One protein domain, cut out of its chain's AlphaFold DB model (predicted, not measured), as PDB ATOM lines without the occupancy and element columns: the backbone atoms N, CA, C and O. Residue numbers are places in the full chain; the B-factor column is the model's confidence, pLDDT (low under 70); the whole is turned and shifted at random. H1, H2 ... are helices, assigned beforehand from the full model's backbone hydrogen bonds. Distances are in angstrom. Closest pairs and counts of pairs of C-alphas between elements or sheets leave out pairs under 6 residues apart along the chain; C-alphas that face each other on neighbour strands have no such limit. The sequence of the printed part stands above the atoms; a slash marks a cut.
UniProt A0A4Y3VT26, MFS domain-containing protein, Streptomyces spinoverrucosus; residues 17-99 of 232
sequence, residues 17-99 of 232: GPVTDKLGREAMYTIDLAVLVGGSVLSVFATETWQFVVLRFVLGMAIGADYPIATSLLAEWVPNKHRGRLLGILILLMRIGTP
ATOM      1  N   GLY A  17     161.616 129.994 137.403       46.81
ATOM      2  CA  GLY A  17     162.439 128.815 137.067       46.81
ATOM      3  C   GLY A  17     161.763 127.849 136.077       46.81
ATOM      4  O   GLY A  17     162.168 127.797 134.917       46.81
ATOM      5  N   PRO A  18     160.681 127.144 136.479       55.31
ATOM      6  CA  PRO A  18     159.961 126.197 135.612       55.31
ATOM      7  C   PRO A  18     159.190 126.855 134.459       55.31
ATOM      8  O   PRO A  18     158.609 126.162 133.625       55.31
ATOM      9  N   VAL A  19     159.134 128.191 134.448       54.47
ATOM     10  CA  VAL A  19     158.549 128.999 133.377       54.47
ATOM     11  C   VAL A  19     159.397 128.860 132.114       54.47
ATOM     12  O   VAL A  19     158.858 128.496 131.075       54.47
ATOM     13  N   THR A  20     160.718 129.015 132.201       54.06
ATOM     14  CA  THR A  20     161.616 128.954 131.032       54.06
ATOM     15  C   THR A  20     161.591 127.610 130.296       54.06
ATOM     16  O   THR A  20     161.644 127.597 129.072       54.06
ATOM     17  N   ASP A  21     161.445 126.488 131.010       57.56
ATOM     18  CA  ASP A  21     161.410 125.143 130.409       57.56
ATOM     19  C   ASP A  21     160.034 124.737 129.843       57.56
ATOM     20  O   ASP A  21     159.925 123.742 129.125       57.56
ATOM     21  N   LYS A  22     158.963 125.476 130.173       60.31
ATOM     22  CA  LYS A  22     157.589 125.189 129.711       60.31
ATOM     23  C   LYS A  22     156.997 126.260 128.804       60.31
ATOM     24  O   LYS A  22     156.023 125.978 128.106       60.31
ATOM     25  N   LEU A  23     157.559 127.464 128.785       61.59
ATOM     26  CA  LEU A  23     157.211 128.469 127.793       61.59
ATOM     27  C   LEU A  23     157.793 128.048 126.445       61.59
ATOM     28  O   LEU A  23     158.990 128.162 126.193       61.59
ATOM     29  N   GLY A  24     156.912 127.559 125.571       68.25
ATOM     30  CA  GLY A  24     157.247 127.295 124.178       68.25
ATOM     31  C   GLY A  24     157.862 128.526 123.505       68.25
ATOM     32  O   GLY A  24     157.628 129.659 123.923       68.25
ATOM     33  N   ARG A  25     158.637 128.290 122.443       71.06
ATOM     34  CA  ARG A  25     159.508 129.272 121.763       71.06
ATOM     35  C   ARG A  25     158.846 130.626 121.463       71.06
ATOM     36  O   ARG A  25     159.493 131.662 121.550       71.06
ATOM     37  N   GLU A  26     157.554 130.602 121.152       76.12
ATOM     38  CA  GLU A  26     156.704 131.773 120.918       76.12
ATOM     39  C   GLU A  26     156.521 132.653 122.170       76.12
ATOM     40  O   GLU A  26     156.666 133.869 122.098       76.12
ATOM     41  N   ALA A  27     156.283 132.058 123.342       81.00
ATOM     42  CA  ALA A  27     156.033 132.796 124.580       81.00
ATOM     43  C   ALA A  27     157.287 133.514 125.110       81.00
ATOM     44  O   ALA A  27     157.172 134.565 125.740       81.00
ATOM     45  N   MET A  28     158.485 132.992 124.816       82.88
ATOM     46  CA  MET A  28     159.748 133.690 125.087       82.88
ATOM     47  C   MET A  28     159.847 134.996 124.281       82.88
ATOM     48  O   MET A  28     160.232 136.026 124.831       82.88
ATOM     49  N   TYR A  29     159.417 134.978 123.015       87.31
ATOM     50  CA  TYR A  29     159.344 136.168 122.162       87.31
ATOM     51  C   TYR A  29     158.257 137.153 122.631       87.31
ATOM     52  O   TYR A  29     158.485 138.359 122.673       87.31
ATOM     53  N   THR A  30     157.094 136.656 123.072       86.12
ATOM     54  CA  THR A  30     156.036 137.502 123.657       86.12
ATOM     55  C   THR A  30     156.492 138.233 124.924       86.12
ATOM     56  O   THR A  30     156.144 139.398 125.107       86.12
ATOM     57  N   ILE A  31     157.274 137.581 125.795       89.12
ATOM     58  CA  ILE A  31     157.838 138.227 126.991       89.12
ATOM     59  C   ILE A  31     158.850 139.308 126.607       89.12
ATOM     60  O   ILE A  31     158.786 140.400 127.165       89.12
ATOM     61  N   ASP A  32     159.749 139.036 125.658       90.75
ATOM     62  CA  ASP A  32     160.751 140.017 125.226       90.75
ATOM     63  C   ASP A  32     160.096 141.281 124.639       90.75
ATOM     64  O   ASP A  32     160.359 142.394 125.101       90.75
ATOM     65  N   LEU A  33     159.113 141.110 123.745       91.31
ATOM     66  CA  LEU A  33     158.305 142.216 123.223       91.31
ATOM     67  C   LEU A  33     157.566 142.983 124.332       91.31
ATOM     68  O   LEU A  33     157.508 144.212 124.292       91.31
ATOM     69  N   ALA A  34     157.027 142.295 125.344       92.75
ATOM     70  CA  ALA A  34     156.380 142.951 126.479       92.75
ATOM     71  C   ALA A  34     157.371 143.772 127.327       92.75
ATOM     72  O   ALA A  34     157.013 144.849 127.807       92.75
ATOM     73  N   VAL A  35     158.620 143.314 127.477       92.31
ATOM     74  CA  VAL A  35     159.697 144.062 128.150       92.31
ATOM     75  C   VAL A  35     160.142 145.267 127.314       92.31
ATOM     76  O   VAL A  35     160.293 146.355 127.868       92.31
ATOM     77  N   LEU A  36     160.287 145.123 125.993       93.75
ATOM     78  CA  LEU A  36     160.635 146.218 125.078       93.75
ATOM     79  C   LEU A  36     159.563 147.317 125.051       93.75
ATOM     80  O   LEU A  36     159.879 148.500 125.197       93.75
ATOM     81  N   VAL A  37     158.290 146.937 124.911       95.25
ATOM     82  CA  VAL A  37     157.156 147.875 124.917       95.25
ATOM     83  C   VAL A  37     156.987 148.496 126.305       95.25
ATOM     84  O   VAL A  37     156.911 149.718 126.417       95.25
ATOM     85  N   GLY A  38     156.998 147.688 127.369       94.81
ATOM     86  CA  GLY A  38     156.864 148.166 128.747       94.81
ATOM     87  C   GLY A  38     157.986 149.121 129.154       94.81
ATOM     88  O   GLY A  38     157.715 150.190 129.696       94.81
ATOM     89  N   GLY A  39     159.238 148.789 128.829       93.25
ATOM     90  CA  GLY A  39     160.389 149.659 129.066       93.25
ATOM     91  C   GLY A  39     160.349 150.943 128.231       93.25
ATOM     92  O   GLY A  39     160.729 152.000 128.733       93.25
ATOM     93  N   SER A  40     159.824 150.898 127.002       93.69
ATOM     94  CA  SER A  40     159.627 152.103 126.180       93.69
ATOM     95  C   SER A  40     158.549 153.023 126.757       93.69
ATOM     96  O   SER A  40     158.774 154.224 126.870       93.69
ATOM     97  N   VAL A  41     157.409 152.479 127.200       95.31
ATOM     98  CA  VAL A  41     156.346 153.263 127.859       95.31
ATOM     99  C   VAL A  41     156.846 153.855 129.178       95.31
ATOM    100  O   VAL A  41     156.657 155.042 129.435       95.31
ATOM    101  N   LEU A  42     157.549 153.065 129.993       92.81
ATOM    102  CA  LEU A  42     158.100 153.526 131.267       92.81
ATOM    103  C   LEU A  42     159.211 154.582 131.085       92.81
ATOM    104  O   LEU A  42     159.417 155.399 131.977       92.81
ATOM    105  N   SER A  43     159.864 154.633 129.915       89.69
ATOM    106  CA  SER A  43     160.849 155.678 129.579       89.69
ATOM    107  C   SER A  43     160.235 157.077 129.496       89.69
ATOM    108  O   SER A  43     160.944 158.052 129.713       89.69
ATOM    109  N   VAL A  44     158.934 157.192 129.207       92.81
ATOM    110  CA  VAL A  44     158.234 158.489 129.122       92.81
ATOM    111  C   VAL A  44     158.033 159.117 130.508       92.81
ATOM    112  O   VAL A  44     157.973 160.335 130.629       92.81
ATOM    113  N   PHE A  45     157.965 158.293 131.557       92.31
ATOM    114  CA  PHE A  45     157.762 158.731 132.942       92.31
ATOM    115  C   PHE A  45     159.065 158.896 133.735       92.31
ATOM    116  O   PHE A  45     159.023 159.310 134.891       92.31
ATOM    117  N   ALA A  46     160.217 158.571 133.143       90.81
ATOM    118  CA  ALA A  46     161.504 158.779 133.787       90.81
ATOM    119  C   ALA A  46     161.852 160.278 133.780       90.81
ATOM    120  O   ALA A  46     162.058 160.869 132.723       90.81
ATOM    121  N   THR A  47     161.924 160.897 134.957       89.25
ATOM    122  CA  THR A  47     162.382 162.291 135.115       89.25
ATOM    123  C   THR A  47     163.847 162.370 135.539       89.25
ATOM    124  O   THR A  47     164.509 163.373 135.294       89.25
ATOM    125  N   GLU A  48     164.368 161.298 136.141       92.12
ATOM    126  CA  GLU A  48     165.715 161.241 136.705       92.12
ATOM    127  C   GLU A  48     166.713 160.551 135.769       92.12
ATOM    128  O   GLU A  48     166.474 159.444 135.277       92.12
ATOM    129  N   THR A  49     167.905 161.133 135.612       93.75
ATOM    130  CA  THR A  49     168.991 160.574 134.782       93.75
ATOM    131  C   THR A  49     169.333 159.126 135.153       93.75
ATOM    132  O   THR A  49     169.567 158.297 134.273       93.75
ATOM    133  N   TRP A  50     169.319 158.782 136.447       92.56
ATOM    134  CA  TRP A  50     169.603 157.416 136.903       92.56
ATOM    135  C   TRP A  50     168.544 156.402 136.446       92.56
ATOM    136  O   TRP A  50     168.887 155.279 136.073       92.56
ATOM    137  N   GLN A  51     167.267 156.801 136.406       89.88
ATOM    138  CA  GLN A  51     166.184 155.941 135.920       89.88
ATOM    139  C   GLN A  51     166.398 155.613 134.440       89.88
ATOM    140  O   GLN A  51     166.368 154.440 134.073       89.88
ATOM    141  N   PHE A  52     166.733 156.608 133.607       91.44
ATOM    142  CA  PHE A  52     167.078 156.383 132.198       91.44
ATOM    143  C   PHE A  52     168.270 155.437 132.006       91.44
ATOM    144  O   PHE A  52     168.248 154.619 131.085       91.44
ATOM    145  N   VAL A  53     169.303 155.512 132.854       93.75
ATOM    146  CA  VAL A  53     170.464 154.606 132.781       93.75
ATOM    147  C   VAL A  53     170.046 153.157 133.045       93.75
ATOM    148  O   VAL A  53     170.354 152.279 132.238       93.75
ATOM    149  N   VAL A  54     169.297 152.905 134.123       94.06
ATOM    150  CA  VAL A  54     168.803 151.556 134.456       94.06
ATOM    151  C   VAL A  54     167.863 151.034 133.365       94.06
ATOM    152  O   VAL A  54     167.995 149.890 132.929       94.06
ATOM    153  N   LEU A  55     166.957 151.873 132.863       91.75
ATOM    154  CA  LEU A  55     165.974 151.472 131.859       91.75
ATOM    155  C   LEU A  55     166.623 151.157 130.503       91.75
ATOM    156  O   LEU A  55     166.280 150.156 129.877       91.75
ATOM    157  N   ARG A  56     167.634 151.934 130.085       91.69
ATOM    158  CA  ARG A  56     168.445 151.639 128.888       91.69
ATOM    159  C   ARG A  56     169.312 150.395 129.062       91.69
ATOM    160  O   ARG A  56     169.543 149.700 128.077       91.69
ATOM    161  N   PHE A  57     169.761 150.079 130.277       94.69
ATOM    162  CA  PHE A  57     170.463 148.822 130.550       94.69
ATOM    163  C   PHE A  57     169.530 147.609 130.397       94.69
ATOM    164  O   PHE A  57     169.885 146.647 129.718       94.69
ATOM    165  N   VAL A  58     168.307 147.679 130.938       93.25
ATOM    166  CA  VAL A  58     167.284 146.625 130.780       93.25
ATOM    167  C   VAL A  58     166.863 146.464 129.316       93.25
ATOM    168  O   VAL A  58     166.902 145.351 128.794       93.25
ATOM    169  N   LEU A  59     166.543 147.560 128.619       94.31
ATOM    170  CA  LEU A  59     166.221 147.540 127.186       94.31
ATOM    171  C   LEU A  59     167.400 147.030 126.338       94.31
ATOM    172  O   LEU A  59     167.195 146.283 125.387       94.31
ATOM    173  N   GLY A  60     168.638 147.377 126.700       94.06
ATOM    174  CA  GLY A  60     169.845 146.870 126.044       94.06
ATOM    175  C   GLY A  60     170.025 145.356 126.197       94.06
ATOM    176  O   GLY A  60     170.444 144.699 125.245       94.06
ATOM    177  N   MET A  61     169.665 144.787 127.353       94.06
ATOM    178  CA  MET A  61     169.645 143.331 127.544       94.06
ATOM    179  C   MET A  61     168.542 142.651 126.722       94.06
ATOM    180  O   MET A  61     168.824 141.618 126.120       94.06
ATOM    181  N   ALA A  62     167.341 143.236 126.639       92.31
ATOM    182  CA  ALA A  62     166.248 142.720 125.804       92.31
ATOM    183  C   ALA A  62     166.639 142.697 124.313       92.31
ATOM    184  O   ALA A  62     166.663 141.642 123.688       92.31
ATOM    185  N   ILE A  63     167.129 143.823 123.773       94.38
ATOM    186  CA  ILE A  63     167.651 143.893 122.393       94.38
ATOM    187  C   ILE A  63     168.782 142.871 122.168       94.38
ATOM    188  O   ILE A  63     168.892 142.287 121.093       94.38
ATOM    189  N   GLY A  64     169.628 142.618 123.173       91.44
ATOM    190  CA  GLY A  64     170.663 141.582 123.109       91.44
ATOM    191  C   GLY A  64     170.118 140.147 123.036       91.44
ATOM    192  O   GLY A  64     170.764 139.287 122.431       91.44
ATOM    193  N   ALA A  65     168.947 139.888 123.623       89.12
ATOM    194  CA  ALA A  65     168.262 138.598 123.611       89.12
ATOM    195  C   ALA A  65     167.407 138.376 122.351       89.12
ATOM    196  O   ALA A  65     167.299 137.235 121.900       89.12
ATOM    197  N   ASP A  66     166.863 139.430 121.737       91.88
ATOM    198  CA  ASP A  66     166.014 139.320 120.543       91.88
ATOM    199  C   ASP A  66     166.734 138.630 119.363       91.88
ATOM    200  O   ASP A  66     166.207 137.685 118.777       91.88
ATOM    201  N   TYR A  67     167.989 138.990 119.058       89.44
ATOM    202  CA  TYR A  67     168.732 138.408 117.922       89.44
ATOM    203  C   TYR A  67     168.776 136.858 117.889       89.44
ATOM    204  O   TYR A  67     168.459 136.275 116.840       89.44
ATOM    205  N   PRO A  68     169.169 136.137 118.965       86.31
ATOM    206  CA  PRO A  68     169.099 134.674 118.990       86.31
ATOM    207  C   PRO A  68     167.659 134.132 119.041       86.31
ATOM    208  O   PRO A  68     167.402 133.072 118.465       86.31
ATOM    209  N   ILE A  69     166.710 134.834 119.675       88.25
ATOM    210  CA  ILE A  69     165.300 134.409 119.722       88.25
ATOM    211  C   ILE A  69     164.699 134.451 118.313       88.25
ATOM    212  O   ILE A  69     164.276 133.409 117.805       88.25
ATOM    213  N   ALA A  70     164.739 135.608 117.649       87.06
ATOM    214  CA  ALA A  70     164.203 135.829 116.311       87.06
ATOM    215  C   ALA A  70     164.798 134.859 115.280       87.06
ATOM    216  O   ALA A  70     164.066 134.262 114.490       87.06
ATOM    217  N   THR A  71     166.117 134.627 115.309       83.62
ATOM    218  CA  THR A  71     166.757 133.661 114.398       83.62
ATOM    219  C   THR A  71     166.336 132.214 114.668       83.62
ATOM    220  O   THR A  71     166.153 131.454 113.713       83.62
ATOM    221  N   SER A  72     166.114 131.826 115.930       84.75
ATOM    222  CA  SER A  72     165.608 130.489 116.274       84.75
ATOM    223  C   SER A  72     164.144 130.285 115.860       84.75
ATOM    224  O   SER A  72     163.799 129.233 115.320       84.75
ATOM    225  N   LEU A  73     163.301 131.309 116.031       86.06
ATOM    226  CA  LEU A  73     161.890 131.294 115.649       86.06
ATOM    227  C   LEU A  73     161.742 131.240 114.121       86.06
ATOM    228  O   LEU A  73     161.011 130.407 113.584       86.06
ATOM    229  N   LEU A  74     162.519 132.046 113.397       82.38
ATOM    230  CA  LEU A  74     162.549 132.054 111.933       82.38
ATOM    231  C   LEU A  74     163.011 130.705 111.347       82.38
ATOM    232  O   LEU A  74     162.523 130.277 110.299       82.38
ATOM    233  N   ALA A  75     163.911 129.994 112.035       82.06
ATOM    234  CA  ALA A  75     164.332 128.648 111.649       82.06
ATOM    235  C   ALA A  75     163.249 127.571 111.865       82.06
ATOM    236  O   ALA A  75     163.333 126.506 111.250       82.06
ATOM    237  N   GLU A  76     162.237 127.824 112.696       85.56
ATOM    238  CA  GLU A  76     161.089 126.933 112.895       85.56
ATOM    239  C   GLU A  76     159.959 127.246 111.902       85.56
ATOM    240  O   GLU A  76     159.452 126.340 111.240       85.56
ATOM    241  N   TRP A  77     159.639 128.530 111.708       80.94
ATOM    242  CA  TRP A  77     158.540 128.975 110.843       80.94
ATOM    243  C   TRP A  77     158.823 128.854 109.338       80.94
ATOM    244  O   TRP A  77     157.900 128.633 108.553       80.94
ATOM    245  N   VAL A  78     160.076 129.001 108.887       84.50
ATOM    246  CA  VAL A  78     160.365 129.033 107.442       84.50
ATOM    247  C   VAL A  78     160.572 127.616 106.877       84.50
ATOM    248  O   VAL A  78     161.461 126.889 107.339       84.50
ATOM    249  N   PRO A  79     159.845 127.196 105.821       77.31
ATOM    250  CA  PRO A  79     159.982 125.858 105.244       77.31
ATOM    251  C   PRO A  79     161.345 125.654 104.565       77.31
ATOM    252  O   PRO A  79     161.779 126.475 103.751       77.31
ATOM    253  N   ASN A  80     161.997 124.517 104.852       77.38
ATOM    254  CA  ASN A  80     163.368 124.173 104.423       77.38
ATOM    255  C   ASN A  80     163.695 124.527 102.961       77.38
ATOM    256  O   ASN A  80     164.759 125.077 102.684       77.38
ATOM    257  N   LYS A  81     162.770 124.263 102.029       84.31
ATOM    258  CA  LYS A  81     162.973 124.439 100.581       84.31
ATOM    259  C   LYS A  81     163.131 125.903 100.130       84.31
ATOM    260  O   LYS A  81     163.656 126.140  99.047       84.31
ATOM    261  N   HIS A  82     162.704 126.880 100.938       83.00
ATOM    262  CA  HIS A  82     162.670 128.300 100.547       83.00
ATOM    263  C   HIS A  82     163.428 129.252 101.490       83.00
ATOM    264  O   HIS A  82     163.512 130.442 101.185       83.00
ATOM    265  N   ARG A  83     164.048 128.741 102.570       82.50
ATOM    266  CA  ARG A  83     164.796 129.529 103.578       82.50
ATOM    267  C   ARG A  83     165.747 130.556 102.960       82.50
ATOM    268  O   ARG A  83     165.614 131.747 103.223       82.50
ATOM    269  N   GLY A  84     166.647 130.111 102.082       83.94
ATOM    270  CA  GLY A  84     167.635 130.989 101.446       83.94
ATOM    271  C   GLY A  84     167.039 132.058 100.521       83.94
ATOM    272  O   GLY A  84     167.578 133.156 100.450       83.94
ATOM    273  N   ARG A  85     165.910 131.781  99.848       86.38
ATOM    274  CA  ARG A  85     165.246 132.769  98.975       86.38
ATOM    275  C   ARG A  85     164.530 133.843  99.782       86.38
ATOM    276  O   ARG A  85     164.712 135.016  99.489       86.38
ATOM    277  N   LEU A  86     163.761 133.456 100.800       85.31
ATOM    278  CA  LEU A  86     163.026 134.406 101.642       85.31
ATOM    279  C   LEU A  86     163.986 135.313 102.426       85.31
ATOM    280  O   LEU A  86     163.818 136.528 102.408       85.31
ATOM    281  N   LEU A  87     165.046 134.744 103.013       85.62
ATOM    282  CA  LEU A  87     166.110 135.519 103.664       85.62
ATOM    283  C   LEU A  87     166.850 136.433 102.678       85.62
ATOM    284  O   LEU A  87     167.076 137.600 102.984       85.62
ATOM    285  N   GLY A  88     167.198 135.930 101.490       86.62
ATOM    286  CA  GLY A  88     167.865 136.723 100.456       86.62
ATOM    287  C   GLY A  88     167.024 137.914  99.991       86.62
ATOM    288  O   GLY A  88     167.546 139.020  99.894       86.62
ATOM    289  N   ILE A  89     165.722 137.712  99.768       89.81
ATOM    290  CA  ILE A  89     164.776 138.775  99.395       89.81
ATOM    291  C   ILE A  89     164.617 139.789 100.534       89.81
ATOM    292  O   ILE A  89     164.687 140.986 100.278       89.81
ATOM    293  N   LEU A  90     164.468 139.341 101.785       86.19
ATOM    294  CA  LEU A  90     164.360 140.233 102.944       86.19
ATOM    295  C   LEU A  90     165.602 141.126 103.099       86.19
ATOM    296  O   LEU A  90     165.479 142.335 103.289       86.19
ATOM    297  N   ILE A  91     166.798 140.546 102.960       86.69
ATOM    298  CA  ILE A  91     168.063 141.290 103.011       86.69
ATOM    299  C   ILE A  91     168.178 142.249 101.818       86.69
ATOM    300  O   ILE A  91     168.598 143.386 102.009       86.69
ATOM    301  N   LEU A  92     167.777 141.838 100.609       87.25
ATOM    302  CA  LEU A  92     167.753 142.714  99.431       87.25
ATOM    303  C   LEU A  92     166.812 143.912  99.621       87.25
ATOM    304  O   LEU A  92     167.207 145.031  99.316       87.25
ATOM    305  N   LEU A  93     165.614 143.710 100.177       86.69
ATOM    306  CA  LEU A  93     164.669 144.793 100.471       86.69
ATOM    307  C   LEU A  93     165.247 145.792 101.486       86.69
ATOM    308  O   LEU A  93     165.236 146.994 101.231       86.69
ATOM    309  N   MET A  94     165.847 145.304 102.579       82.88
ATOM    310  CA  MET A  94     166.568 146.150 103.544       82.88
ATOM    311  C   MET A  94     167.773 146.879 102.914       82.88
ATOM    312  O   MET A  94     168.106 148.002 103.300       82.88
ATOM    313  N   ARG A  95     168.425 146.260 101.922       84.94
ATOM    314  CA  ARG A  95     169.591 146.815 101.219       84.94
ATOM    315  C   ARG A  95     169.228 147.886 100.186       84.94
ATOM    316  O   ARG A  95     170.060 148.737  99.915       84.94
ATOM    317  N   ILE A  96     168.013 147.878  99.632       84.56
ATOM    318  CA  ILE A  96     167.557 148.895  98.664       84.56
ATOM    319  C   ILE A  96     167.367 150.265  99.335       84.56
ATOM    320  O   ILE A  96     167.670 151.289  98.727       84.56
ATOM    321  N   GLY A  97     166.888 150.294 100.583       78.44
ATOM    322  CA  GLY A  97     166.661 151.539 101.329       78.44
ATOM    323  C   GLY A  97     167.908 152.135 101.992       78.44
ATOM    324  O   GLY A  97     167.861 153.271 102.455       78.44
ATOM    325  N   THR A  98     169.017 151.394 102.059       79.00
ATOM    326  CA  THR A  98     170.263 151.853 102.691       79.00
ATOM    327  C   THR A  98     171.293 152.226 101.620       79.00
ATOM    328  O   THR A  98     171.660 151.365 100.819       79.00
ATOM    329  N   PRO A  99     171.788 153.482 101.566       78.19
ATOM    330  CA  PRO A  99     172.854 153.835 100.633       78.19
ATOM    331  C   PRO A  99     174.094 152.974 100.910       78.19
ATOM    332  O   PRO A  99     174.391 152.661 102.066       78.19
TER     333      PRO A  99
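What this domain is: This is residues 17 to 99 of the 232 residues of the protein "MFS domain-containing protein" of Streptomyces spinoverrucosus (UniProt A0A4Y3VT26). A long helical hairpin, H2 and H3 side by side, has H4 as an arm at H3's far end; H3 and H4 make an open V, and residues 88 to 99 stick out. The short H1 lies by the start of H2. The printed part has 83 residues with four named helices, H1 to H4, and no named strand: all helix, loose, radius of gyration of the C-alphas 16.8 A, flat, spanning 50 by 44 by 15 A.

Where its parts are: H1, residues 17 to 20, begins at C-alpha 17 (162.439, 128.815, 137.067) and spans 6.1 A. H2, residues 25 to 43, spans 27.6 A; H3, residues 49 to 77, 41.0 A, with a kink of 30 degrees near residue 68; H4, residues 83 to 96, 20.2 A, ending at C-alpha 96 (167.557, 148.895, 98.664).

How they stand to each other: H1 and H2 are close but not clearly touching, C-alphas of Thr 20 and Met 28 closest at 7.8 A. The hairpin H2 and H3 touch, C-alphas of Leu 36 and Leu 59 closest at 6.1 A, at a shallow tilt of 24 degrees, opposite ways. H3 and H4 are only just apart, 8.1 A at the closest C-alphas. Every O i to N i+4 pair is within hydrogen-bond range in H4, 14 of 15 in H2 and 23 of 25 in H3; H1 is too short for one.

The domain as a whole: The farthest C-alphas, of Glu 48 and Lys 81, are 51.6 A apart. The printed part has no cut, and its three links are tight. Residues 17 to 24 have pLDDT under 70.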